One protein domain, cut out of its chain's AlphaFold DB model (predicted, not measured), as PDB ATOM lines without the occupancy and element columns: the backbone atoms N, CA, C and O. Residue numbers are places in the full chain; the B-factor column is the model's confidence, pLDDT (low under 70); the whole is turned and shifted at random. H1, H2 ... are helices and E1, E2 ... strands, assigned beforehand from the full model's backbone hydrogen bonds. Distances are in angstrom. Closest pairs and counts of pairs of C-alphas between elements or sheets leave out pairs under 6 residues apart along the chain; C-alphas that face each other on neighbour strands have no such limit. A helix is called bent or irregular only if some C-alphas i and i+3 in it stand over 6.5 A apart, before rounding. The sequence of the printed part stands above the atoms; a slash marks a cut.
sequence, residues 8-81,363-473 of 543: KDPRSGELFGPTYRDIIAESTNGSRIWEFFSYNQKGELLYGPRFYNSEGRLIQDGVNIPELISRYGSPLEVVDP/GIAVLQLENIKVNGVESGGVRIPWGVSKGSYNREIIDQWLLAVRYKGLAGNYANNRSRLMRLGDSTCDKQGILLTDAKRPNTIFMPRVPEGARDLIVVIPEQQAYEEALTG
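This is residues 8 to 81 and 363 to 473 of the 543 residues of an uncharacterized protein of Candidatus Gottesmanbacteria bacterium RBG_16_43_7 (UniProt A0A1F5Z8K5). A strongly twisted, branched sheet of seven strands, built on two long bent strands, E6 and E8, makes the core, with H1 standing over E8 and H3 crossing over E6. The short helices H4, H5 and H6 cluster at one side of it, and the hairpin E2 and E3 lies near E10, with E4 far out toward one end of the longest axis. The printed part has 185 residues, under half of them in named elements, in the order E1 H1 H2 E2 E3 E4 H3 E5 E6 E7 H4 H5 E8 E9 E10 H6; the class is mixed, and the large sheet is antiparallel but for E7 and E8. The whole is compact, with a radius of gyration of the C-alphas of 16.6 A and spans of 57 by 39 by 33 A.

E1, residues 15 to 19, begins at C-alpha 15 (115.490, -56.340, 57.537). H1 is residues 20 to 28, 12.3 A long, H2 32 to 35, E2 37 to 39, E3 45 to 47, E4 58 to 60, H3 65 to 72 and E5 76 to 79. E6, residues 363 to 373, measures 29.1 A and bends by 62 degrees at residue 370. E7 is 386 to 389, H4 393 to 396 and H5 398 to 403. E8, residues 418 to 425, measures 21.1 A and bends by 59 degrees at residue 421. E9 is 445 to 448, E10 458 to 462 and H6 468 to 472, ending at C-alpha 472 (91.829, -38.062, 37.732).

E5 (N 78 and O 364, 2.9 A) and E7 (N 370 and O 388, 2.8 A) lie on one side of E6, E10 (N 367 and O 459, 2.8 A) on the other. E1 (N 419 and O 18, 3.0 A) and parallel E7 (N 387 and O 423, 2.8 A) lie on one side of E8, E9 (N 420 and O 447, 2.8 A) on the other. E7, H4, H5 and E8 form a strand-helix-strand unit, parallel neighbour strands with helices between, its crossover left-handed. E6 and E7, E8 and E9, and E2 and E3 (N 46 and O 38, 2.8 A) are hairpins. H1 stands up from the sheet at a height of 10.0 A; H3, at 8.2 A, runs across E6 at 87 degrees on the local plane. H4 only grazes the sheet with residues 393 to 396. H6 touches H4, closest at the C-alphas of Arg 395 and Thr 472, 5.7 A, and H5, at those of Ile 398 and Glu 468, 5.9 A. H2 is close to but not clearly touching H1, and E4 pairs with no named strand. Every O i to N i+4 pair is within hydrogen-bond range in H3, H5 and H6, but 3 of 5 in H1; H2 and H4 are too short for one.

The C-alphas of Ser 54 and Ser 379, the two farthest apart, are 56.9 A apart. Residues 82 to 362 are not printed, and C-alphas 81 and 363 are 8.2 A apart across the cut. The links E6 to E7, H5 to E8 and E8 to E9 are long. Mean pLDDT of the printed part is 89.0, with residues 26 to 30 and 439 to 440 under 70.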
ATOM      1  N   LYS A   8     119.201 -58.739  59.542       78.19
ATOM      2  CA  LYS A   8     117.945 -59.471  59.731       78.19
ATOM      3  C   LYS A   8     117.697 -59.683  61.224       78.19
ATOM      4  O   LYS A   8     118.523 -60.305  61.890       78.19
ATOM      5  N   ASP A   9     116.569 -59.214  61.748       78.56
ATOM      6  CA  ASP A   9     116.186 -59.519  63.130       78.56
ATOM      7  C   ASP A   9     115.786 -60.998  63.242       78.56
ATOM      8  O   ASP A   9     114.865 -61.442  62.549       78.56
ATOM      9  N   PRO A  10     116.442 -61.780  64.115       76.81
ATOM     10  CA  PRO A  10     116.130 -63.193  64.287       76.81
ATOM     11  C   PRO A  10     114.721 -63.453  64.846       76.81
ATOM     12  O   PRO A  10     114.208 -64.553  64.662       76.81
ATOM     13  N   ARG A  11     114.086 -62.481  65.519       79.06
ATOM     14  CA  ARG A  11     112.740 -62.628  66.099       79.06
ATOM     15  C   ARG A  11     111.643 -62.300  65.095       79.06
ATOM     16  O   ARG A  11     110.729 -63.096  64.907       79.06
ATOM     17  N   SER A  12     111.723 -61.130  64.463       78.56
ATOM     18  CA  SER A  12     110.695 -60.666  63.520       78.56
ATOM     19  C   SER A  12     110.921 -61.142  62.085       78.56
ATOM     20  O   SER A  12     109.976 -61.192  61.306       78.56
ATOM     21  N   GLY A  13     112.154 -61.502  61.714       77.31
ATOM     22  CA  GLY A  13     112.535 -61.821  60.337       77.31
ATOM     23  C   GLY A  13     112.605 -60.608  59.397       77.31
ATOM     24  O   GLY A  13     112.850 -60.802  58.203       77.31
ATOM     25  N   GLU A  14     112.393 -59.390  59.908       81.62
ATOM     26  CA  GLU A  14     112.488 -58.128  59.161       81.62
ATOM     27  C   GLU A  14     113.954 -57.716  58.922       81.62
ATOM     28  O   GLU A  14     114.860 -58.111  59.660       81.62
ATOM     29  N   LEU A  15     114.183 -56.912  57.877       79.00
ATOM     30  CA  LEU A  15     115.490 -56.340  57.537       79.00
ATOM     31  C   LEU A  15     115.598 -54.896  58.042       79.00
ATOM     32  O   LEU A  15     114.781 -54.051  57.669       79.00
ATOM     33  N   PHE A  16     116.639 -54.613  58.823       80.88
ATOM     34  CA  PHE A  16     116.901 -53.320  59.457       80.88
ATOM     35  C   PHE A  16     118.185 -52.698  58.948       80.88
ATOM     36  O   PHE A  16     119.161 -53.406  58.737       80.88
ATOM     37  N   GLY A  17     118.196 -51.379  58.804       78.62
ATOM     38  CA  GLY A  17     119.372 -50.626  58.386       78.62
ATOM     39  C   GLY A  17     119.776 -49.536  59.382       78.62
ATOM     40  O   GLY A  17     119.292 -49.514  60.523       78.62
ATOM     41  N   PRO A  18     120.639 -48.603  58.945       85.31
ATOM     42  CA  PRO A  18     120.919 -47.367  59.674       85.31
ATOM     43  C   PRO A  18     119.650 -46.498  59.806       85.31
ATOM     44  O   PRO A  18     118.544 -46.918  59.421       85.31
ATOM     45  N   THR A  19     119.754 -45.308  60.407       89.62
ATOM     46  CA  THR A  19     118.572 -44.439  60.526       89.62
ATOM     47  C   THR A  19     118.034 -44.084  59.143       89.62
ATOM     48  O   THR A  19     118.769 -44.103  58.154       89.62
ATOM     49  N   TYR A  20     116.737 -43.792  59.038       91.75
ATOM     50  CA  TYR A  20     116.166 -43.390  57.754       91.75
ATOM     51  C   TYR A  20     116.892 -42.159  57.194       91.75
ATOM     52  O   TYR A  20     117.201 -42.132  56.006       91.75
ATOM     53  N   ARG A  21     117.266 -41.209  58.063       89.38
ATOM     54  CA  ARG A  21     118.100 -40.051  57.729       89.38
ATOM     55  C   ARG A  21     119.444 -40.443  57.109       89.38
ATOM     56  O   ARG A  21     119.823 -39.854  56.103       89.38
ATOM     57  N   ASP A  22     120.129 -41.444  57.656       87.25
ATOM     58  CA  ASP A  22     121.397 -41.930  57.091       87.25
ATOM     59  C   ASP A  22     121.193 -42.537  55.694       87.25
ATOM     60  O   ASP A  22     121.998 -42.312  54.795       87.25
ATOM     61  N   ILE A  23     120.089 -43.268  55.486       83.62
ATOM     62  CA  ILE A  23     119.751 -43.843  54.174       83.62
ATOM     63  C   ILE A  23     119.520 -42.747  53.137       83.62
ATOM     64  O   ILE A  23     120.014 -42.848  52.012       83.62
ATOM     65  N   ILE A  24     118.762 -41.708  53.492       84.31
ATOM     66  CA  ILE A  24     118.463 -40.630  52.549       84.31
ATOM     67  C   ILE A  24     119.638 -39.672  52.353       84.31
ATOM     68  O   ILE A  24     119.701 -39.068  51.289       84.31
ATOM     69  N   ALA A  25     120.588 -39.567  53.288       78.25
ATOM     70  CA  ALA A  25     121.785 -38.734  53.128       78.25
ATOM     71  C   ALA A  25     122.650 -39.167  51.925       78.25
ATOM     72  O   ALA A  25     123.295 -38.347  51.275       78.25
ATOM     73  N   GLU A  26     122.625 -40.452  51.559       67.69
ATOM     74  CA  GLU A  26     123.229 -40.909  50.301       67.69
ATOM     75  C   GLU A  26     122.408 -40.476  49.073       67.69
ATOM     76  O   GLU A  26     122.974 -40.187  48.023       67.69
ATOM     77  N   SER A  27     121.077 -40.403  49.201       66.50
ATOM     78  CA  SER A  27     120.159 -39.965  48.134       66.50
ATOM     79  C   SER A  27     120.075 -38.443  47.962       66.50
ATOM     80  O   SER A  27     119.580 -37.974  46.938       66.50
ATOM     81  N   THR A  28     120.543 -37.668  48.948       64.44
ATOM     82  CA  THR A  28     120.628 -36.201  48.877       64.44
ATOM     83  C   THR A  28     121.802 -35.726  48.035       64.44
ATOM     84  O   THR A  28     121.758 -34.621  47.502       64.44
ATOM     85  N   ASN A  29     122.840 -36.550  47.867       61.56
ATOM     86  CA  ASN A  29     124.004 -36.187  47.065       61.56
ATOM     87  C   ASN A  29     123.648 -36.170  45.573       61.56
ATOM     88  O   ASN A  29     123.580 -37.210  44.923       61.56
ATOM     89  N   GLY A  30     123.436 -34.965  45.040       64.88
ATOM     90  CA  GLY A  30     123.222 -34.706  43.614       64.88
ATOM     91  C   GLY A  30     121.764 -34.722  43.147       64.88
ATOM     92  O   GLY A  30     121.513 -34.351  42.006       64.88
ATOM     93  N   SER A  31     120.789 -35.095  43.988       81.81
ATOM     94  CA  SER A  31     119.371 -35.036  43.598       81.81
ATOM     95  C   SER A  31     118.750 -33.690  43.964       81.81
ATOM     96  O   SER A  31     118.618 -33.358  45.143       81.81
ATOM     97  N   ARG A  32     118.290 -32.949  42.948       88.62
ATOM     98  CA  ARG A  32     117.667 -31.624  43.114       88.62
ATOM     99  C   ARG A  32     116.273 -31.650  43.745       88.62
ATOM    100  O   ARG A  32     115.750 -30.597  44.092       88.62
ATOM    101  N   ILE A  33     115.708 -32.837  43.985       85.88
ATOM    102  CA  ILE A  33     114.445 -32.976  44.720       85.88
ATOM    103  C   ILE A  33     114.543 -32.359  46.124       85.88
ATOM    104  O   ILE A  33     113.618 -31.712  46.593       85.88
ATOM    105  N   TRP A  34     115.708 -32.474  46.771       91.31
ATOM    106  CA  TRP A  34     115.958 -31.955  48.121       91.31
ATOM    107  C   TRP A  34     116.119 -30.429  48.188       91.31
ATOM    108  O   TRP A  34     116.383 -29.883  49.258       91.31
ATOM    109  N   GLU A  35     115.941 -29.711  47.076       92.62
ATOM    110  CA  GLU A  35     115.824 -28.251  47.106       92.62
ATOM    111  C   GLU A  35     114.590 -27.796  47.899       92.62
ATOM    112  O   GLU A  35     114.659 -26.773  48.584       92.62
ATOM    113  N   PHE A  36     113.515 -28.594  47.875       94.81
ATOM    114  CA  PHE A  36     112.231 -28.282  48.516       94.81
ATOM    115  C   PHE A  36     111.855 -29.227  49.658       94.81
ATOM    116  O   PHE A  36     110.735 -29.163  50.160       94.81
ATOM    117  N   PHE A  37     112.771 -30.101  50.080       94.88
ATOM    118  CA  PHE A  37     112.554 -31.006  51.206       94.88
ATOM    119  C   PHE A  37     113.694 -30.918  52.208       94.88
ATOM    120  O   PHE A  37     114.872 -30.926  51.849       94.88
ATOM    121  N   SER A  38     113.349 -30.911  53.488       93.62
ATOM    122  CA  SER A  38     114.314 -30.993  54.583       93.62
ATOM    123  C   SER A  38     113.708 -31.760  55.757       93.62
ATOM    124  O   SER A  38     112.497 -31.943  55.832       93.62
ATOM    125  N   TYR A  39     114.543 -32.247  56.678       93.94
ATOM    126  CA  TYR A  39     114.059 -32.801  57.943       93.94
ATOM    127  C   TYR A  39     114.483 -31.909  59.095       93.94
ATOM    128  O   TYR A  39     115.674 -31.638  59.272       93.94
ATOM    129  N   ASN A  40     113.527 -31.530  59.939       94.19
ATOM    130  CA  ASN A  40     113.825 -30.784  61.155       94.19
ATOM    131  C   ASN A  40     114.551 -31.670  62.193       94.19
ATOM    132  O   ASN A  40     114.758 -32.875  62.006       94.19
ATOM    133  N   GLN A  41     114.945 -31.099  63.334       93.25
ATOM    134  CA  GLN A  41     115.669 -31.847  64.375       93.25
ATOM    135  C   GLN A  41     114.874 -33.034  64.950       93.25
ATOM    136  O   GLN A  41     115.474 -34.031  65.348       93.25
ATOM    137  N   LYS A  42     113.536 -32.973  64.931       93.75
ATOM    138  CA  LYS A  42     112.648 -34.054  65.389       93.75
ATOM    139  C   LYS A  42     112.525 -35.201  64.379       93.75
ATOM    140  O   LYS A  42     111.975 -36.247  64.711       93.75
ATOM    141  N   GLY A  43     113.060 -35.037  63.169       94.62
ATOM    142  CA  GLY A  43     112.913 -36.017  62.095       94.62
ATOM    143  C   GLY A  43     111.564 -35.930  61.386       94.62
ATOM    144  O   GLY A  43     111.102 -36.938  60.860       94.62
ATOM    145  N   GLU A  44     110.945 -34.752  61.382       96.69
ATOM    146  CA  GLU A  44     109.726 -34.443  60.628       96.69
ATOM    147  C   GLU A  44     110.106 -33.773  59.308       96.69
ATOM    148  O   GLU A  44     111.025 -32.947  59.277       96.69
ATOM    149  N   LEU A  45     109.426 -34.160  58.229       97.25
ATOM    150  CA  LEU A  45     109.655 -33.625  56.894       97.25
ATOM    151  C   LEU A  45     109.034 -32.229  56.773       97.25
ATOM    152  O   LEU A  45     107.882 -32.011  57.159       97.25
ATOM    153  N   LEU A  46     109.801 -31.309  56.202       97.12
ATOM    154  CA  LEU A  46     109.364 -29.987  55.782       97.12
ATOM    155  C   LEU A  46     109.304 -29.948  54.252       97.12
ATOM    156  O   LEU A  46     110.200 -30.485  53.596       97.12
ATOM    157  N   TYR A  47     108.272 -29.310  53.704       97.31
ATOM    158  CA  TYR A  47     108.075 -29.132  52.263       97.31
ATOM    159  C   TYR A  47     107.990 -27.654  51.882       97.31
ATOM    160  O   TYR A  47     107.245 -26.889  52.488       97.31
ATOM    161  N   GLY A  48     108.740 -27.243  50.870       95.38
ATOM    162  CA  GLY A  48     108.698 -25.892  50.324       95.38
ATOM    163  C   GLY A  48     110.074 -25.232  50.236       95.38
ATOM    164  O   GLY A  48     111.070 -25.760  50.742       95.38
ATOM    165  N   PRO A  49     110.149 -24.065  49.582       93.62
ATOM    166  CA  PRO A  49     111.389 -23.325  49.431       93.62
ATOM    167  C   PRO A  49     111.901 -22.775  50.765       93.62
ATOM    168  O   PRO A  49     111.136 -22.406  51.660       93.62
ATOM    169  N   ARG A  50     113.229 -22.679  50.861       91.44
ATOM    170  CA  ARG A  50     113.937 -22.052  51.981       91.44
ATOM    171  C   ARG A  50     114.290 -20.616  51.625       91.44
ATOM    172  O   ARG A  50     114.995 -20.383  50.645       91.44
ATOM    173  N   PHE A  51     113.847 -19.669  52.445       88.75
ATOM    174  CA  PHE A  51     114.133 -18.247  52.252       88.75
ATOM    175  C   PHE A  51     115.164 -17.759  53.256       88.75
ATOM    176  O   PHE A  51     115.058 -18.042  54.450       88.75
ATOM    177  N   TYR A  52     116.133 -16.984  52.777       89.19
ATOM    178  CA  TYR A  52     117.213 -16.422  53.582       89.19
ATOM    179  C   TYR A  52     117.174 -14.894  53.510       89.19
ATOM    180  O   TYR A  52     116.804 -14.325  52.486       89.19
ATOM    181  N   ASN A  53     117.553 -14.220  54.595       86.00
ATOM    182  CA  ASN A  53     117.719 -12.768  54.587       86.00
ATOM    183  C   ASN A  53     119.019 -12.366  53.871       86.00
ATOM    184  O   ASN A  53     119.834 -13.209  53.500       86.00
ATOM    185  N   SER A  54     119.253 -11.060  53.737       87.19
ATOM    186  CA  SER A  54     120.480 -10.507  53.143       87.19
ATOM    187  C   SER A  54     121.774 -10.906  53.871       87.19
ATOM    188  O   SER A  54     122.852 -10.776  53.305       87.19
ATOM    189  N   GLU A  55     121.684 -11.385  55.114       90.38
ATOM    190  CA  GLU A  55     122.811 -11.891  55.910       90.38
ATOM    191  C   GLU A  55     122.986 -13.419  55.783       90.38
ATOM    192  O   GLU A  55     123.803 -14.006  56.489       90.38
ATOM    193  N   GLY A  56     122.197 -14.086  54.932       87.06
ATOM    194  CA  GLY A  56     122.226 -15.539  54.745       87.06
ATOM    195  C   GLY A  56     121.561 -16.347  55.867       87.06
ATOM    196  O   GLY A  56     121.739 -17.561  55.940       87.06
ATOM    197  N   ARG A  57     120.791 -15.713  56.761       87.38
ATOM    198  CA  ARG A  57     120.046 -16.399  57.831       87.38
ATOM    199  C   ARG A  57     118.698 -16.884  57.315       87.38
ATOM    200  O   ARG A  57     117.966 -16.107  56.707       87.38
ATOM    201  N   LEU A  58     118.357 -18.141  57.601       87.31
ATOM    202  CA  LEU A  58     117.067 -18.737  57.247       87.31
ATOM    203  C   LEU A  58     115.923 -17.980  57.946       87.31
ATOM    204  O   LEU A  58     115.902 -17.889  59.171       87.31
ATOM    205  N   ILE A  59     114.994 -17.431  57.164       84.62
ATOM    206  CA  ILE A  59     113.794 -16.724  57.640       84.62
ATOM    207  C   ILE A  59     112.599 -17.676  57.697       84.62
ATOM    208  O   ILE A  59     111.799 -17.612  58.626       84.62
ATOM    209  N   GLN A  60     112.471 -18.543  56.694       84.50
ATOM    210  CA  GLN A  60     111.365 -19.479  56.551       84.50
ATOM    211  C   GLN A  60     111.909 -20.792  55.990       84.50
ATOM    212  O   GLN A  60     112.563 -20.799  54.945       84.50
ATOM    213  N   ASP A  61     111.624 -21.882  56.697       85.38
ATOM    214  CA  ASP A  61     111.779 -23.253  56.205       85.38
ATOM    215  C   ASP A  61     110.410 -23.768  55.732       85.38
ATOM    216  O   ASP A  61     109.384 -23.156  56.046       85.38
ATOM    217  N   GLY A  62     110.376 -24.857  54.968       90.44
ATOM    218  CA  GLY A  62     109.137 -25.428  54.431       90.44
ATOM    219  C   GLY A  62     108.027 -25.671  55.475       90.44
ATOM    220  O   GLY A  62     108.244 -25.624  56.687       90.44
ATOM    221  N   VAL A  63     106.810 -25.959  55.014       95.62
ATOM    222  CA  VAL A  63     105.680 -26.330  55.877       95.62
ATOM    223  C   VAL A  63     105.887 -27.716  56.489       95.62
ATOM    224  O   VAL A  63     106.375 -28.632  55.827       95.62
ATOM    225  N   ASN A  64     105.518 -27.882  57.760       96.75
ATOM    226  CA  ASN A  64     105.689 -29.138  58.489       96.75
ATOM    227  C   ASN A  64     104.586 -30.142  58.119       96.75
ATOM    228  O   ASN A  64     103.406 -29.931  58.407       96.75
ATOM    229  N   ILE A  65     104.976 -31.254  57.496       97.75
ATOM    230  CA  ILE A  65     104.040 -32.253  56.971       97.75
ATOM    231  C   ILE A  65     103.203 -32.917  58.084       97.75
ATOM    232  O   ILE A  65     101.972 -32.939  57.972       97.75
ATOM    233  N   PRO A  66     103.795 -33.420  59.186       97.19
ATOM    234  CA  PRO A  66     103.026 -33.885  60.342       97.19
ATOM    235  C   PRO A  66     102.035 -32.872  60.922       97.19
ATOM    236  O   PRO A  66     100.970 -33.273  61.398       97.19
ATOM    237  N   GLU A  67     102.352 -31.577  60.898       96.44
ATOM    238  CA  GLU A  67     101.426 -30.533  61.355       96.44
ATOM    239  C   GLU A  67     100.229 -30.370  60.410       96.44
ATOM    240  O   GLU A  67      99.105 -30.204  60.888       96.44
ATOM    241  N   LEU A  68     100.428 -30.473  59.091       97.06
ATOM    242  CA  LEU A  68      99.330 -30.464  58.116       97.06
ATOM    243  C   LEU A  68      98.388 -31.653  58.314       97.06
ATOM    244  O   LEU A  68      97.180 -31.457  58.430       97.06
ATOM    245  N   ILE A  69      98.934 -32.864  58.458       95.81
ATOM    246  CA  ILE A  69      98.139 -34.070  58.741       95.81
ATOM    247  C   ILE A  69      97.367 -33.919  60.054       95.81
ATOM    248  O   ILE A  69      96.182 -34.239  60.120       95.81
ATOM    249  N   SER A  70      98.001 -33.364  61.091       95.56
ATOM    250  CA  SER A  70      97.340 -33.126  62.377       95.56
ATOM    251  C   SER A  70      96.182 -32.127  62.290       95.56
ATOM    252  O   SER A  70      95.279 -32.207  63.120       95.56
ATOM    253  N   ARG A  71      96.217 -31.173  61.348       95.75
ATOM    254  CA  ARG A  71      95.167 -30.158  61.166       95.75
ATOM    255  C   ARG A  71      94.054 -30.618  60.231       95.75
ATOM    256  O   ARG A  71      92.883 -30.388  60.524       95.75
ATOM    257  N   TYR A  72      94.409 -31.249  59.115       95.31
ATOM    258  CA  TYR A  72      93.487 -31.473  58.000       95.31
ATOM    259  C   TYR A  72      93.120 -32.948  57.779       95.31
ATOM    260  O   TYR A  72      92.115 -33.227  57.113       95.31
ATOM    261  N   GLY A  73      93.844 -33.879  58.408       93.06
ATOM    262  CA  GLY A  73      93.707 -35.320  58.198       93.06
ATOM    263  C   GLY A  73      94.414 -35.789  56.926       93.06
ATOM    264  O   GLY A  73      95.184 -35.043  56.340       93.06
ATOM    265  N   SER A  74      94.152 -37.029  56.508       91.94
ATOM    266  CA  SER A  74      94.701 -37.654  55.295       91.94
ATOM    267  C   SER A  74      93.571 -38.295  54.462       91.94
ATOM    268  O   SER A  74      92.571 -38.739  55.064       91.94
ATOM    269  N   PRO A  75      93.685 -38.381  53.119       93.25
ATOM    270  CA  PRO A  75      94.778 -37.895  52.250       93.25
ATOM    271  C   PRO A  75      94.785 -36.369  52.035       93.25
ATOM    272  O   PRO A  75      93.747 -35.724  52.185       93.25
ATOM    273  N   LEU A  76      95.960 -35.807  51.714       95.12
ATOM    274  CA  LEU A  76      96.143 -34.401  51.317       95.12
ATOM    275  C   LEU A  76      96.958 -34.310  50.026       95.12
ATOM    276  O   LEU A  76      97.962 -35.011  49.900       95.12
ATOM    277  N   GLU A  77      96.593 -33.366  49.169       95.06
ATOM    278  CA  GLU A  77      97.485 -32.792  48.165       95.06
ATOM    279  C   GLU A  77      97.960 -31.442  48.677       95.06
ATOM    280  O   GLU A  77      97.167 -30.615  49.125       95.06
ATOM    281  N   VAL A  78      99.271 -31.226  48.700       97.25
ATOM    282  CA  VAL A  78      99.855 -29.974  49.186       97.25
ATOM    283  C   VAL A  78     100.580 -29.310  48.036       97.25
ATOM    284  O   VAL A  78     101.528 -29.878  47.500       97.25
ATOM    285  N   VAL A  79     100.161 -28.091  47.713       97.31
ATOM    286  CA  VAL A  79     100.652 -27.319  46.573       97.31
ATOM    287  C   VAL A  79     101.346 -26.059  47.075       97.31
ATOM    288  O   VAL A  79     100.772 -25.290  47.847       97.31
ATOM    289  N   ASP A  80     102.577 -25.811  46.632       97.38
ATOM    290  CA  ASP A  80     103.291 -24.549  46.862       97.38
ATOM    291  C   ASP A  80     103.583 -23.865  45.516       97.38
ATOM    292  O   ASP A  80     104.615 -24.132  44.888       97.38
ATOM    293  N   PRO A  81     102.707 -22.950  45.055       96.75
ATOM    294  CA  PRO A  81     102.847 -22.301  43.752       96.75
ATOM    295  C   PRO A  81     104.158 -21.522  43.575       96.75
ATOM    296  O   PRO A  81     104.597 -21.277  42.449       96.75
ATOM    297  N   GLY A 363     103.806 -29.688  43.737       96.25
ATOM    298  CA  GLY A 363     102.799 -30.457  44.464       96.25
ATOM    299  C   GLY A 363     103.330 -31.777  45.012       96.25
ATOM    300  O   GLY A 363     104.237 -32.400  44.440       96.25
ATOM    301  N   ILE A 364     102.755 -32.199  46.137       97.19
ATOM    302  CA  ILE A 364     103.011 -33.489  46.783       97.19
ATOM    303  C   ILE A 364     101.709 -34.149  47.232       97.19
ATOM    304  O   ILE A 364     100.818 -33.478  47.752       97.19
ATOM    305  N   ALA A 365     101.658 -35.479  47.167       96.06
ATOM    306  CA  ALA A 365     100.642 -36.262  47.865       96.06
ATOM    307  C   ALA A 365     101.146 -36.660  49.261       96.06
ATOM    308  O   ALA A 365     102.279 -37.125  49.427       96.06
ATOM    309  N   VAL A 366     100.302 -36.501  50.281       96.88
ATOM    310  CA  VAL A 366     100.616 -36.800  51.684       96.88
ATOM    311  C   VAL A 366      99.613 -37.799  52.250       96.88
ATOM    312  O   VAL A 366      98.431 -37.513  52.464       96.88
ATOM    313  N   LEU A 367     100.121 -38.989  52.558       95.00
ATOM    314  CA  LEU A 367      99.327 -40.159  52.898       95.00
ATOM    315  C   LEU A 367      99.731 -40.710  54.262       95.00
ATOM    316  O   LEU A 367     100.891 -41.038  54.503       95.00
ATOM    317  N   GLN A 368      98.770 -40.846  55.168       94.38
ATOM    318  CA  GLN A 368      98.969 -41.509  56.450       94.38
ATOM    319  C   GLN A 368      98.708 -43.011  56.297       94.38
ATOM    320  O   GLN A 368      97.730 -43.425  55.668       94.38
ATOM    321  N   LEU A 369      99.595 -43.835  56.861       94.44
ATOM    322  CA  LEU A 369      99.363 -45.273  56.945       94.44
ATOM    323  C   LEU A 369      98.307 -45.569  58.012       94.44
ATOM    324  O   LEU A 369      98.462 -45.171  59.154       94.44
ATOM    325  N   GLU A 370      97.276 -46.323  57.657       91.31
ATOM    326  CA  GLU A 370      96.218 -46.764  58.579       91.31
ATOM    327  C   GLU A 370      96.528 -48.142  59.174       91.31
ATOM    328  O   GLU A 370      95.977 -48.553  60.194       91.31
ATOM    329  N   ASN A 371      97.380 -48.919  58.499       90.69
ATOM    330  CA  ASN A 371      97.708 -50.267  58.932       90.69
ATOM    331  C   ASN A 371      99.108 -50.674  58.480       90.69
ATOM    332  O   ASN A 371      99.521 -50.406  57.350       90.69
ATOM    333  N   ILE A 372      99.813 -51.399  59.347       91.19
ATOM    334  CA  ILE A 372     101.056 -52.076  59.003       91.19
ATOM    335  C   ILE A 372     100.917 -53.555  59.342       91.19
ATOM    336  O   ILE A 372     100.768 -53.922  60.506       91.19
ATOM    337  N   LYS A 373     101.013 -54.423  58.332       89.81
ATOM    338  CA  LYS A 373     100.850 -55.875  58.503       89.81
ATOM    339  C   LYS A 373     101.961 -56.668  57.835       89.81
ATOM    340  O   LYS A 373     102.471 -56.295  56.785       89.81
ATOM    341  N   VAL A 374     102.280 -57.825  58.403       89.19
ATOM    342  CA  VAL A 374     103.191 -58.806  57.806       89.19
ATOM    343  C   VAL A 374     102.384 -60.051  57.468       89.19
ATOM    344  O   VAL A 374     101.882 -60.726  58.361       89.19
ATOM    345  N   ASN A 375     102.248 -60.364  56.181       86.81
ATOM    346  CA  ASN A 375     101.453 -61.505  55.706       86.81
ATOM    347  C   ASN A 375     102.181 -62.372  54.662       86.81
ATOM    348  O   ASN A 375     101.560 -63.237  54.054       86.81
ATOM    349  N   GLY A 376     103.485 -62.157  54.461       85.81
ATOM    350  CA  GLY A 376     104.313 -62.921  53.530       85.81
ATOM    351  C   GLY A 376     105.680 -63.263  54.118       85.81
ATOM    352  O   GLY A 376     106.158 -62.598  55.041       85.81
ATOM    353  N   VAL A 377     106.297 -64.315  53.578       87.25
ATOM    354  CA  VAL A 377     107.667 -64.737  53.884       87.25
ATOM    355  C   VAL A 377     108.366 -65.019  52.560       87.25
ATOM    356  O   VAL A 377     107.918 -65.865  51.792       87.25
ATOM    357  N   GLU A 378     109.442 -64.295  52.284       84.81
ATOM    358  CA  GLU A 378     110.265 -64.486  51.093       84.81
ATOM    359  C   GLU A 378     111.311 -65.583  51.303       84.81
ATOM    360  O   GLU A 378     111.551 -66.056  52.422       84.81
ATOM    361  N   SER A 379     111.976 -65.965  50.211       79.38
ATOM    362  CA  SER A 379     113.139 -66.851  50.241       79.38
ATOM    363  C   SER A 379     114.165 -66.389  51.281       79.38
ATOM    364  O   SER A 379     114.435 -65.201  51.442       79.38
ATOM    365  N   GLY A 380     114.725 -67.339  52.033       82.06
ATOM    366  CA  GLY A 380     115.615 -67.027  53.158       82.06
ATOM    367  C   GLY A 380     114.887 -66.536  54.417       82.06
ATOM    368  O   GLY A 380     115.532 -66.068  55.356       82.06
ATOM    369  N   GLY A 381     113.554 -66.639  54.469       84.81
ATOM    370  CA  GLY A 381     112.740 -66.328  55.644       84.81
ATOM    371  C   GLY A 381     112.632 -64.832  55.942       84.81
ATOM    372  O   GLY A 381     112.487 -64.471  57.111       84.81
ATOM    373  N   VAL A 382     112.826 -63.974  54.939       86.31
ATOM    374  CA  VAL A 382     112.716 -62.514  55.067       86.31
ATOM    375  C   VAL A 382     111.243 -62.126  55.091       86.31
ATOM    376  O   VAL A 382     110.449 -62.611  54.288       86.31
ATOM    377  N   ARG A 383     110.866 -61.251  56.019       88.62
ATOM    378  CA  ARG A 383     109.509 -60.712  56.124       88.62
ATOM    379  C   ARG A 383     109.553 -59.223  55.819       88.62
ATOM    380  O   ARG A 383     110.266 -58.484  56.488       88.62
ATOM    381  N   ILE A 384     108.803 -58.788  54.809       90.44
ATOM    382  CA  ILE A 384     108.665 -57.369  54.467       90.44
ATOM    383  C   ILE A 384     107.229 -56.947  54.795       90.44
ATOM    384  O   ILE A 384     106.297 -57.506  54.203       90.44
ATOM    385  N   PRO A 385     107.025 -56.000  55.725       91.94
ATOM    386  CA  PRO A 385     105.701 -55.495  56.050       91.94
ATOM    387  C   PRO A 385     105.077 -54.724  54.885       91.94
ATOM    388  O   PRO A 385     105.764 -54.075  54.096       91.94
ATOM    389  N   TRP A 386     103.752 -54.757  54.844       93.31
ATOM    390  CA  TRP A 386     102.910 -53.851  54.078       93.31
ATOM    391  C   TRP A 386     102.521 -52.668  54.948       93.31
ATOM    392  O   TRP A 386     101.973 -52.880  56.026       93.31
ATOM    393  N   GLY A 387     102.774 -51.455  54.472       94.44
ATOM    394  CA  GLY A 387     102.145 -50.230  54.939       94.44
ATOM    395  C   GLY A 387     100.971 -49.884  54.031       94.44
ATOM    396  O   GLY A 387     101.165 -49.736  52.827       94.44
ATOM    397  N   VAL A 388      99.768 -49.800  54.592       94.00
ATOM    398  CA  VAL A 388      98.537 -49.502  53.850       94.00
ATOM    399  C   VAL A 388      98.095 -48.087  54.186       94.00
ATOM    400  O   VAL A 388      97.839 -47.788  55.350       94.00
ATOM    401  N   SER A 389      98.029 -47.233  53.172       93.12
ATOM    402  CA  SER A 389      97.583 -45.843  53.275       93.12
ATOM    403  C   SER A 389      96.093 -45.692  52.986       93.12
ATOM    404  O   SER A 389      95.518 -46.475  52.229       93.12
ATOM    405  N   LYS A 390      95.470 -44.673  53.582       85.00
ATOM    406  CA  LYS A 390      94.125 -44.236  53.202       85.00
ATOM    407  C   LYS A 390      94.169 -43.500  51.861       85.00
ATOM    408  O   LYS A 390      95.052 -42.677  51.648       85.00
ATOM    409  N   GLY A 391      93.187 -43.758  51.002       84.50
ATOM    410  CA  GLY A 391      93.088 -43.164  49.665       84.50
ATOM    411  C   GLY A 391      93.364 -44.181  48.559       84.50
ATOM    412  O   GLY A 391      93.337 -45.393  48.809       84.50
ATOM    413  N   SER A 392      93.603 -43.675  47.347       89.38
ATOM    414  CA  SER A 392      93.878 -44.479  46.156       89.38
ATOM    415  C   SER A 392      95.063 -43.929  45.373       89.38
ATOM    416  O   SER A 392      95.037 -42.785  44.936       89.38
ATOM    417  N   TYR A 393      96.068 -44.760  45.107       91.31
ATOM    418  CA  TYR A 393      97.192 -44.403  44.241       91.31
ATOM    419  C   TYR A 393      96.748 -44.157  42.800       91.31
ATOM    420  O   TYR A 393      97.329 -43.317  42.131       91.31
ATOM    421  N   ASN A 394      95.663 -44.788  42.345       86.88
ATOM    422  CA  ASN A 394      95.073 -44.476  41.040       86.88
ATOM    423  C   ASN A 394      94.486 -43.058  40.981       86.88
ATOM    424  O   ASN A 394      94.176 -42.583  39.898       86.88
ATOM    425  N   ARG A 395      94.293 -42.399  42.126       87.00
ATOM    426  CA  ARG A 395      93.926 -40.985  42.189       87.00
ATOM    427  C   ARG A 395      95.158 -40.101  42.394       87.00
ATOM    428  O   ARG A 395      95.308 -39.103  41.714       87.00
ATOM    429  N   GLU A 396      96.029 -40.450  43.335       88.56
ATOM    430  CA  GLU A 396      97.163 -39.583  43.699       88.56
ATOM    431  C   GLU A 396      98.303 -39.596  42.665       88.56
ATOM    432  O   GLU A 396      99.015 -38.608  42.530       88.56
ATOM    433  N   ILE A 397      98.511 -40.728  41.982       91.38
ATOM    434  CA  ILE A 397      99.639 -40.999  41.074       91.38
ATOM    435  C   ILE A 397      99.197 -41.897  39.905       91.38
ATOM    436  O   ILE A 397      99.681 -43.021  39.718       91.38
ATOM    437  N   ILE A 398      98.225 -41.428  39.122       91.75
ATOM    438  CA  ILE A 398      97.620 -42.183  38.016       91.75
ATOM    439  C   ILE A 398      98.638 -42.530  36.921       91.75
ATOM    440  O   ILE A 398      98.520 -43.582  36.282       91.75
ATOM    441  N   ASP A 399      99.685 -41.724  36.742       91.25
ATOM    442  CA  ASP A 399     100.748 -41.978  35.762       91.25
ATOM    443  C   ASP A 399     101.520 -43.274  36.058       91.25
ATOM    444  O   ASP A 399     101.981 -43.967  35.144       91.25
ATOM    445  N   GLN A 400     101.584 -43.700  37.324       90.94
ATOM    446  CA  GLN A 400     102.086 -45.027  37.675       90.94
ATOM    447  C   GLN A 400     101.279 -46.134  36.987       90.94
ATOM    448  O   GLN A 400     101.828 -47.132  36.516       90.94
ATOM    449  N   TRP A 401      99.960 -45.978  36.971       86.88
ATOM    450  CA  TRP A 401      99.042 -46.973  36.445       86.88
ATOM    451  C   TRP A 401      98.993 -46.945  34.914       86.88
ATOM    452  O   TRP A 401      99.018 -48.000  34.280       86.88
ATOM    453  N   LEU A 402      98.987 -45.749  34.318       89.38
ATOM    454  CA  LEU A 402      98.895 -45.563  32.867       89.38
ATOM    455  C   LEU A 402     100.225 -45.793  32.141       89.38
ATOM    456  O   LEU A 402     100.239 -46.351  31.043       89.38
ATOM    457  N   LEU A 403     101.334 -45.355  32.738       88.75
ATOM    458  CA  LEU A 403     102.636 -45.244  32.074       88.75
ATOM    459  C   LEU A 403     103.745 -46.043  32.774       88.75
ATOM    460  O   LEU A 403     104.889 -46.026  32.321       88.75
ATOM    461  N   ALA A 404     103.429 -46.762  33.858       88.44
ATOM    462  CA  ALA A 404     104.409 -47.463  34.693       88.44
ATOM    463  C   ALA A 404     105.507 -46.537  35.256       88.44
ATOM    464  O   ALA A 404     106.634 -46.983  35.510       88.44
ATOM    465  N   VAL A 405     105.173 -45.255  35.462       88.12
ATOM    466  CA  VAL A 405     106.044 -44.282  36.132       88.12
ATOM    467  C   VAL A 405     106.359 -44.778  37.541       88.12
ATOM    468  O   VAL A 405     105.532 -45.387  38.215       88.12
ATOM    469  N   ARG A 406     107.602 -44.574  37.977       88.00
ATOM    470  CA  ARG A 406     108.076 -44.979  39.304       88.00
ATOM    471  C   ARG A 406     108.278 -43.736  40.148       88.00
ATOM    472  O   ARG A 406     109.015 -42.843  39.738       88.00
ATOM    473  N   TYR A 407     107.714 -43.730  41.348       87.69
ATOM    474  CA  TYR A 407     107.792 -42.587  42.251       87.69
ATOM    475  C   TYR A 407     108.822 -42.810  43.353       87.69
ATOM    476  O   TYR A 407     109.141 -43.936  43.759       87.69
ATOM    477  N   LYS A 408     109.335 -41.697  43.876       88.06
ATOM    478  CA  LYS A 408     110.031 -41.679  45.163       88.06
ATOM    479  C   LYS A 408     108.979 -41.641  46.277       88.06
ATOM    480  O   LYS A 408     107.940 -41.017  46.129       88.06
ATOM    481  N   GLY A 409     109.261 -42.290  47.402       90.38
ATOM    482  CA  GLY A 409     108.451 -42.180  48.615       90.38
ATOM    483  C   GLY A 409     109.313 -41.674  49.765       90.38
ATOM    484  O   GLY A 409     110.330 -42.286  50.098       90.38
ATOM    485  N   LEU A 410     108.925 -40.557  50.365       94.50
ATOM    486  CA  LEU A 410     109.608 -39.960  51.507       94.50
ATOM    487  C   LEU A 410     108.820 -40.229  52.790       94.50
ATOM    488  O   LEU A 410     107.593 -40.287  52.772       94.50
ATOM    489  N   ALA A 411     109.509 -40.391  53.916       96.00
ATOM    490  CA  ALA A 411     108.845 -40.497  55.209       96.00
ATOM    491  C   ALA A 411     108.486 -39.100  55.733       96.00
ATOM    492  O   ALA A 411     109.359 -38.266  55.921       96.00
ATOM    493  N   GLY A 412     107.221 -38.821  56.028       97.06
ATOM    494  CA  GLY A 412     106.814 -37.528  56.589       97.06
ATOM    495  C   GLY A 412     107.278 -37.315  58.039       97.06
ATOM    496  O   GLY A 412     107.391 -36.182  58.501       97.06
ATOM    497  N   ASN A 413     107.561 -38.393  58.774       96.75
ATOM    498  CA  ASN A 413     107.970 -38.367  60.177       96.75
ATOM    499  C   ASN A 413     108.976 -39.478  60.521       96.75
ATOM    500  O   ASN A 413     109.245 -40.381  59.732       96.75
ATOM    501  N   TYR A 414     109.530 -39.402  61.735       96.44
ATOM    502  CA  TYR A 414     110.424 -40.405  62.327       96.44
ATOM    503  C   TYR A 414     111.744 -40.642  61.586       96.44
ATOM    504  O   TYR A 414     112.350 -41.701  61.743       96.44
ATOM    505  N   ALA A 415     112.254 -39.669  60.830       95.00
ATOM    506  CA  ALA A 415     113.484 -39.849  60.054       95.00
ATOM    507  C   ALA A 415     114.718 -40.228  60.898       95.00
ATOM    508  O   ALA A 415     115.651 -40.844  60.388       95.00
ATOM    509  N   ASN A 416     114.719 -39.898  62.191       94.44
ATOM    510  CA  ASN A 416     115.795 -40.251  63.123       94.44
ATOM    511  C   ASN A 416     115.745 -41.720  63.585       94.44
ATOM    512  O   ASN A 416     116.670 -42.196  64.242       94.44
ATOM    513  N   ASN A 417     114.678 -42.455  63.264       93.56
ATOM    514  CA  ASN A 417     114.527 -43.846  63.668       93.56
ATOM    515  C   ASN A 417     115.264 -44.781  62.709       93.56
ATOM    516  O   ASN A 417     115.478 -44.468  61.535       93.56
ATOM    517  N   ARG A 418     115.595 -45.983  63.200       91.31
ATOM    518  CA  ARG A 418     116.090 -47.071  62.345       91.31
ATOM    519  C   ARG A 418     115.099 -47.360  61.227       91.31
ATOM    520  O   ARG A 418     113.888 -47.397  61.448       91.31
ATOM    521  N   SER A 419     115.638 -47.583  60.045       91.00
ATOM    522  CA  SER A 419     114.868 -47.923  58.859       91.00
ATOM    523  C   SER A 419     114.597 -49.424  58.765       91.00
ATOM    524  O   SER A 419     115.343 -50.254  59.296       91.00
ATOM    525  N   ARG A 420     113.533 -49.762  58.043       89.69
ATOM    526  CA  ARG A 420     113.219 -51.113  57.584       89.69
ATOM    527  C   ARG A 420     112.742 -51.082  56.143       89.69
ATOM    528  O   ARG A 420     112.251 -50.056  55.673       89.69
ATOM    529  N   LEU A 421     112.863 -52.208  55.456       90.12
ATOM    530  CA  LEU A 421     112.255 -52.373  54.140       90.12
ATOM    531  C   LEU A 421     110.736 -52.546  54.289       90.12
ATOM    532  O   LEU A 421     110.282 -53.244  55.193       90.12
ATOM    533  N   MET A 422     109.953 -51.921  53.415       91.50
ATOM    534  CA  MET A 422     108.492 -51.942  53.446       91.50
ATOM    535  C   MET A 422     107.919 -51.942  52.027       91.50
ATOM    536  O   MET A 422     108.512 -51.374  51.110       91.50
ATOM    537  N   ARG A 423     106.753 -52.568  51.858       93.56
ATOM    538  CA  ARG A 423     105.882 -52.402  50.691       93.56
ATOM    539  C   ARG A 423     104.809 -51.379  51.016       93.56
ATOM    540  O   ARG A 423     104.227 -51.460  52.094       93.56
ATOM    541  N   LEU A 424     104.537 -50.458  50.104       94.62
ATOM    542  CA  LEU A 424     103.468 -49.480  50.272       94.62
ATOM    543  C   LEU A 424     102.300 -49.828  49.361       94.62
ATOM    544  O   LEU A 424     102.506 -50.115  48.181       94.62
ATOM    545  N   GLY A 425     101.101 -49.824  49.931       93.94
ATOM    546  CA  GLY A 425      99.858 -49.994  49.200       93.94
ATOM    547  C   GLY A 425      98.787 -49.010  49.648       93.94
ATOM    548  O   GLY A 425      98.892 -48.379  50.707       93.94
ATOM    549  N   ASP A 426      97.755 -48.889  48.831       93.19
ATOM    550  CA  ASP A 426      96.578 -48.085  49.132       93.19
ATOM    551  C   ASP A 426      95.444 -48.935  49.726       93.19
ATOM    552  O   ASP A 426      95.553 -50.155  49.893       93.19
ATOM    553  N   SER A 427      94.362 -48.267  50.117       91.25
ATOM    554  CA  SER A 427      93.210 -48.897  50.766       91.25
ATOM    555  C   SER A 427      92.213 -49.539  49.794       91.25
ATOM    556  O   SER A 427      91.190 -50.070  50.233       91.25
ATOM    557  N   THR A 428      92.475 -49.491  48.486       91.69
ATOM    558  CA  THR A 428      91.537 -49.987  47.478       91.69
ATOM    559  C   THR A 428      91.509 -51.514  47.424       91.69
ATOM    560  O   THR A 428      92.396 -52.214  47.915       91.69
ATOM    561  N   CYS A 429      90.461 -52.068  46.811       88.88
ATOM    562  CA  CYS A 429      90.366 -53.508  46.567       88.88
ATOM    563  C   CYS A 429      91.160 -53.968  45.330       88.88
ATOM    564  O   CYS A 429      91.098 -55.148  44.977       88.88
ATOM    565  N   ASP A 430      91.866 -53.061  44.647       86.25
ATOM    566  CA  ASP A 430      92.631 -53.379  43.447       86.25
ATOM    567  C   ASP A 430      94.035 -53.873  43.805       86.25
ATOM    568  O   ASP A 430      94.760 -53.289  44.608       86.25
ATOM    569  N   LYS A 431      94.461 -54.951  43.145       85.00
ATOM    570  CA  LYS A 431      95.815 -55.502  43.280       85.00
ATOM    571  C   LYS A 431      96.915 -54.533  42.819       85.00
ATOM    572  O   LYS A 431      98.077 -54.763  43.147       85.00
ATOM    573  N   GLN A 432      96.576 -53.528  42.012       83.81
ATOM    574  CA  GLN A 432      97.500 -52.533  41.460       83.81
ATOM    575  C   GLN A 432      97.721 -51.331  42.385       83.81
ATOM    576  O   GLN A 432      98.595 -50.521  42.091       83.81
ATOM    577  N   GLY A 433      97.009 -51.251  43.518       89.38
ATOM    578  CA  GLY A 433      97.209 -50.250  44.571       89.38
ATOM    579  C   GLY A 433      98.512 -50.458  45.352       89.38
ATOM    580  O   GLY A 433      98.494 -50.637  46.566       89.38
ATOM    581  N   ILE A 434      99.649 -50.511  44.654       91.50
ATOM    582  CA  ILE A 434     101.000 -50.730  45.185       91.50
ATOM    583  C   ILE A 434     101.907 -49.644  44.620       91.50
ATOM    584  O   ILE A 434     101.876 -49.405  43.420       91.50
ATOM    585  N   LEU A 435     102.757 -49.032  45.441       92.06
ATOM    586  CA  LEU A 435     103.721 -48.041  44.963       92.06
ATOM    587  C   LEU A 435     104.828 -48.717  44.133       92.06
ATOM    588  O   LEU A 435     105.561 -49.577  44.636       92.06
ATOM    589  N   LEU A 436     104.985 -48.300  42.878       89.44
ATOM    590  CA  LEU A 436     106.077 -48.695  41.999       89.44
ATOM    591  C   LEU A 436     107.311 -47.846  42.313       89.44
ATOM    592  O   LEU A 436     107.346 -46.635  42.108       89.44
ATOM    593  N   THR A 437     108.352 -48.514  42.793       85.00
ATOM    594  CA  THR A 437     109.638 -47.917  43.184       85.00
ATOM    595  C   THR A 437     110.734 -48.259  42.169       85.00
ATOM    596  O   THR A 437     110.489 -49.012  41.231       85.00
ATOM    597  N   ASP A 438     111.956 -47.737  42.333       74.38
ATOM    598  CA  ASP A 438     113.112 -47.998  41.449       74.38
ATOM    599  C   ASP A 438     113.333 -49.501  41.140       74.38
ATOM    600  O   ASP A 438     113.170 -50.372  41.997       74.38
ATOM    601  N   ALA A 439     113.776 -49.804  39.915       67.75
ATOM    602  CA  ALA A 439     114.098 -51.140  39.418       67.75
ATOM    603  C   ALA A 439     115.104 -51.900  40.299       67.75
ATOM    604  O   ALA A 439     115.054 -53.127  40.366       67.75
ATOM    605  N   LYS A 440     115.995 -51.197  41.015       67.25
ATOM    606  CA  LYS A 440     116.936 -51.822  41.966       67.25
ATOM    607  C   LYS A 440     116.242 -52.466  43.172       67.25
ATOM    608  O   LYS A 440     116.823 -53.352  43.797       67.25
ATOM    609  N   ARG A 441     115.040 -52.005  43.535       70.69
ATOM    610  CA  ARG A 441     114.223 -52.511  44.648       70.69
ATOM    611  C   ARG A 441     112.750 -52.484  44.239       70.69
ATOM    612  O   ARG A 441     112.022 -51.593  44.672       70.69
ATOM    613  N   PRO A 442     112.302 -53.426  43.396       79.00
ATOM    614  CA  PRO A 442     110.952 -53.386  42.854       79.00
ATOM    615  C   PRO A 442     109.916 -53.468  43.981       79.00
ATOM    616  O   PRO A 442     109.939 -54.387  44.802       79.00
ATOM    617  N   ASN A 443     109.018 -52.485  44.006       84.25
ATOM    618  CA  ASN A 443     107.865 -52.356  44.904       84.25
ATOM    619  C   ASN A 443     108.217 -52.378  46.401       84.25
ATOM    620  O   ASN A 443     107.393 -52.759  47.236       84.25
ATOM    621  N   THR A 444     109.453 -52.025  46.753       89.38
ATOM    622  CA  THR A 444     109.921 -51.962  48.140       89.38
ATOM    623  C   THR A 444     110.747 -50.706  48.372       89.38
ATOM    624  O   THR A 444     111.535 -50.285  47.526       89.38
ATOM    625  N   ILE A 445     110.580 -50.111  49.548       90.31
ATOM    626  CA  ILE A 445     111.234 -48.864  49.934       90.31
ATOM    627  C   ILE A 445     111.656 -48.910  51.398       90.31
ATOM    628  O   ILE A 445     111.047 -49.601  52.215       90.31
ATOM    629  N   PHE A 446     112.730 -48.200  51.737       90.88
ATOM    630  CA  PHE A 446     113.096 -48.015  53.135       90.88
ATOM    631  C   PHE A 446     112.168 -46.993  53.775       90.88
ATOM    632  O   PHE A 446     111.978 -45.914  53.231       90.88
ATOM    633  N   MET A 447     111.629 -47.331  54.938       93.56
ATOM    634  CA  MET A 447     110.797 -46.453  55.754       93.56
ATOM    635  C   MET A 447     111.237 -46.545  57.216       93.56
ATOM    636  O   MET A 447     111.721 -47.601  57.644       93.56
ATOM    637  N   PRO A 448     111.111 -45.466  58.005       94.12
ATOM    638  CA  PRO A 448     111.464 -45.502  59.412       94.12
ATOM    639  C   PRO A 448     110.528 -46.429  60.186       94.12
ATOM    640  O   PRO A 448     109.347 -46.603  59.868       94.12
ATOM    641  N   ARG A 449     111.062 -47.041  61.240       90.00
ATOM    642  CA  ARG A 449     110.252 -47.808  62.180       90.00
ATOM    643  C   ARG A 449     109.372 -46.857  62.989       90.00
ATOM    644  O   ARG A 449     109.871 -45.913  63.603       90.00
ATOM    645  N   VAL A 450     108.083 -47.170  63.037       88.38
ATOM    646  CA  VAL A 450     107.119 -46.497  63.911       88.38
ATOM    647  C   VAL A 450     107.300 -47.031  65.336       88.38
ATOM    648  O   VAL A 450     107.305 -48.256  65.513       88.38
ATOM    649  N   PRO A 451     107.509 -46.167  66.346       84.00
ATOM    650  CA  PRO A 451     107.522 -46.598  67.739       84.00
ATOM    651  C   PRO A 451     106.157 -47.161  68.156       84.00
ATOM    652  O   PRO A 451     105.117 -46.740  67.657       84.00
ATOM    653  N   GLU A 452     106.155 -48.108  69.088       77.25
ATOM    654  CA  GLU A 452     104.912 -48.667  69.622       77.25
ATOM    655  C   GLU A 452     104.086 -47.574  70.325       77.25
ATOM    656  O   GLU A 452     104.629 -46.790  71.103       77.25
ATOM    657  N   GLY A 453     102.788 -47.487  70.012       72.00
ATOM    658  CA  GLY A 453     101.881 -46.469  70.559       72.00
ATOM    659  C   GLY A 453     102.089 -45.038  70.033       72.00
ATOM    660  O   GLY A 453     101.492 -44.110  70.575       72.00
ATOM    661  N   ALA A 454     102.932 -44.832  69.015       81.44
ATOM    662  CA  ALA A 454     103.139 -43.525  68.391       81.44
ATOM    663  C   ALA A 454     102.102 -43.220  67.292       81.44
ATOM    664  O   ALA A 454     101.304 -44.078  66.924       81.44
ATOM    665  N   ARG A 455     102.133 -41.991  66.748       75.38
ATOM    666  CA  ARG A 455     101.344 -41.629  65.555       75.38
ATOM    667  C   ARG A 455     101.764 -42.485  64.364       75.38
ATOM    668  O   ARG A 455     102.935 -42.866  64.273       75.38
ATOM    669  N   ASP A 456     100.855 -42.693  63.426       91.19
ATOM    670  CA  ASP A 456     101.164 -43.480  62.241       91.19
ATOM    671  C   ASP A 456     102.253 -42.844  61.368       91.19
ATOM    672  O   ASP A 456     102.552 -41.643  61.433       91.19
ATOM    673  N   LEU A 457     102.879 -43.690  60.555       95.06
ATOM    674  CA  LEU A 457     103.849 -43.255  59.561       95.06
ATOM    675  C   LEU A 457     103.137 -42.439  58.481       95.06
ATOM    676  O   LEU A 457     102.126 -42.874  57.933       95.06
ATOM    677  N   ILE A 458     103.710 -41.288  58.152       96.75
ATOM    678  CA  ILE A 458     103.290 -40.487  57.004       96.75
ATOM    679  C   ILE A 458     104.215 -40.819  55.834       96.75
ATOM    680  O   ILE A 458     105.430 -40.924  56.005       96.75
ATOM    681  N   VAL A 459     103.643 -40.965  54.647       96.06
ATOM    682  CA  VAL A 459     104.340 -41.126  53.374       96.06
ATOM    683  C   VAL A 459     104.050 -39.898  52.521       96.06
ATOM    684  O   VAL A 459     102.901 -39.491  52.386       96.06
ATOM    685  N   VAL A 460     105.098 -39.318  51.948       96.69
ATOM    686  CA  VAL A 460     105.017 -38.197  51.012       96.69
ATOM    687  C   VAL A 460     105.507 -38.650  49.650       96.69
ATOM    688  O   VAL A 460     106.612 -39.188  49.536       96.69
ATOM    689  N   ILE A 461     104.689 -38.430  48.629       95.25
ATOM    690  CA  ILE A 461     105.013 -38.720  47.237       95.25
ATOM    691  C   ILE A 461     105.204 -37.373  46.525       95.25
ATOM    692  O   ILE A 461     104.260 -36.586  46.466       95.25
ATOM    693  N   PRO A 462     106.425 -37.061  46.068       94.81
ATOM    694  CA  PRO A 462     106.729 -35.807  45.397       94.81
ATOM    695  C   PRO A 462     106.363 -35.845  43.909       94.81
ATOM    696  O   PRO A 462     106.105 -36.915  43.366       94.81
ATOM    697  N   GLU A 463     106.466 -34.682  43.255       93.44
ATOM    698  CA  GLU A 463     106.310 -34.511  41.800       93.44
ATOM    699  C   GLU A 463     104.880 -34.766  41.294       93.44
ATOM    700  O   GLU A 463     104.688 -35.363  40.241       93.44
ATOM    701  N   GLN A 464     103.879 -34.311  42.052       92.62
ATOM    702  CA  GLN A 464     102.480 -34.687  41.840       92.62
ATOM    703  C   GLN A 464     101.664 -33.646  41.044       92.62
ATOM    704  O   GLN A 464     100.653 -33.985  40.444       92.62
ATOM    705  N   GLN A 465     102.129 -32.397  40.910       94.19
ATOM    706  CA  GLN A 465     101.323 -31.334  40.274       94.19
ATOM    707  C   GLN A 465     101.315 -31.359  38.733       94.19
ATOM    708  O   GLN A 465     100.867 -30.403  38.102       94.19
ATOM    709  N   ALA A 466     101.890 -32.371  38.082       94.62
ATOM    710  CA  ALA A 466     101.859 -32.485  36.626       94.62
ATOM    711  C   ALA A 466     100.988 -33.673  36.217       94.62
ATOM    712  O   ALA A 466     101.314 -34.807  36.529       94.62
ATOM    713  N   TYR A 467      99.916 -33.399  35.476       93.88
ATOM    714  CA  TYR A 467      98.920 -34.320  34.921       93.88
ATOM    715  C   TYR A 467      98.013 -35.044  35.922       93.88
ATOM    716  O   TYR A 467      96.852 -35.263  35.583       93.88
ATOM    717  N   GLU A 468      98.475 -35.367  37.127       92.94
ATOM    718  CA  GLU A 468      97.758 -36.253  38.059       92.94
ATOM    719  C   GLU A 468      96.321 -35.789  38.364       92.94
ATOM    720  O   GLU A 468      95.356 -36.504  38.071       92.94
ATOM    721  N   GLU A 469      96.151 -34.559  38.861       88.19
ATOM    722  CA  GLU A 469      94.831 -33.964  39.135       88.19
ATOM    723  C   GLU A 469      93.973 -33.852  37.865       88.19
ATOM    724  O   GLU A 469      92.770 -34.114  37.877       88.19
ATOM    725  N   ALA A 470      94.581 -33.463  36.742       88.62
ATOM    726  CA  ALA A 470      93.861 -33.239  35.491       88.62
ATOM    727  C   ALA A 470      93.329 -34.549  34.886       88.62
ATOM    728  O   ALA A 470      92.256 -34.561  34.281       88.62
ATOM    729  N   LEU A 471      94.067 -35.650  35.050       90.44
ATOM    730  CA  LEU A 471      93.707 -36.973  34.540       90.44
ATOM    731  C   LEU A 471      92.717 -37.711  35.447       90.44
ATOM    732  O   LEU A 471      91.946 -38.537  34.956       90.44
ATOM    733  N   THR A 472      92.721 -37.422  36.748       87.31
ATOM    734  CA  THR A 472      91.829 -38.062  37.732       87.31
ATOM    735  C   THR A 472      90.566 -37.246  38.004       87.31
ATOM    736  O   THR A 472      89.526 -37.807  38.352       87.31
ATOM    737  N   GLY A 473      90.618 -35.943  37.730       85.06
ATOM    738  CA  GLY A 473      89.513 -35.004  37.848       85.06
ATOM    739  C   GLY A 473      89.348 -34.465  39.269       85.06
ATOM    740  O   GLY A 473      89.354 -35.219  40.241       85.06
TER     741      GLY A 473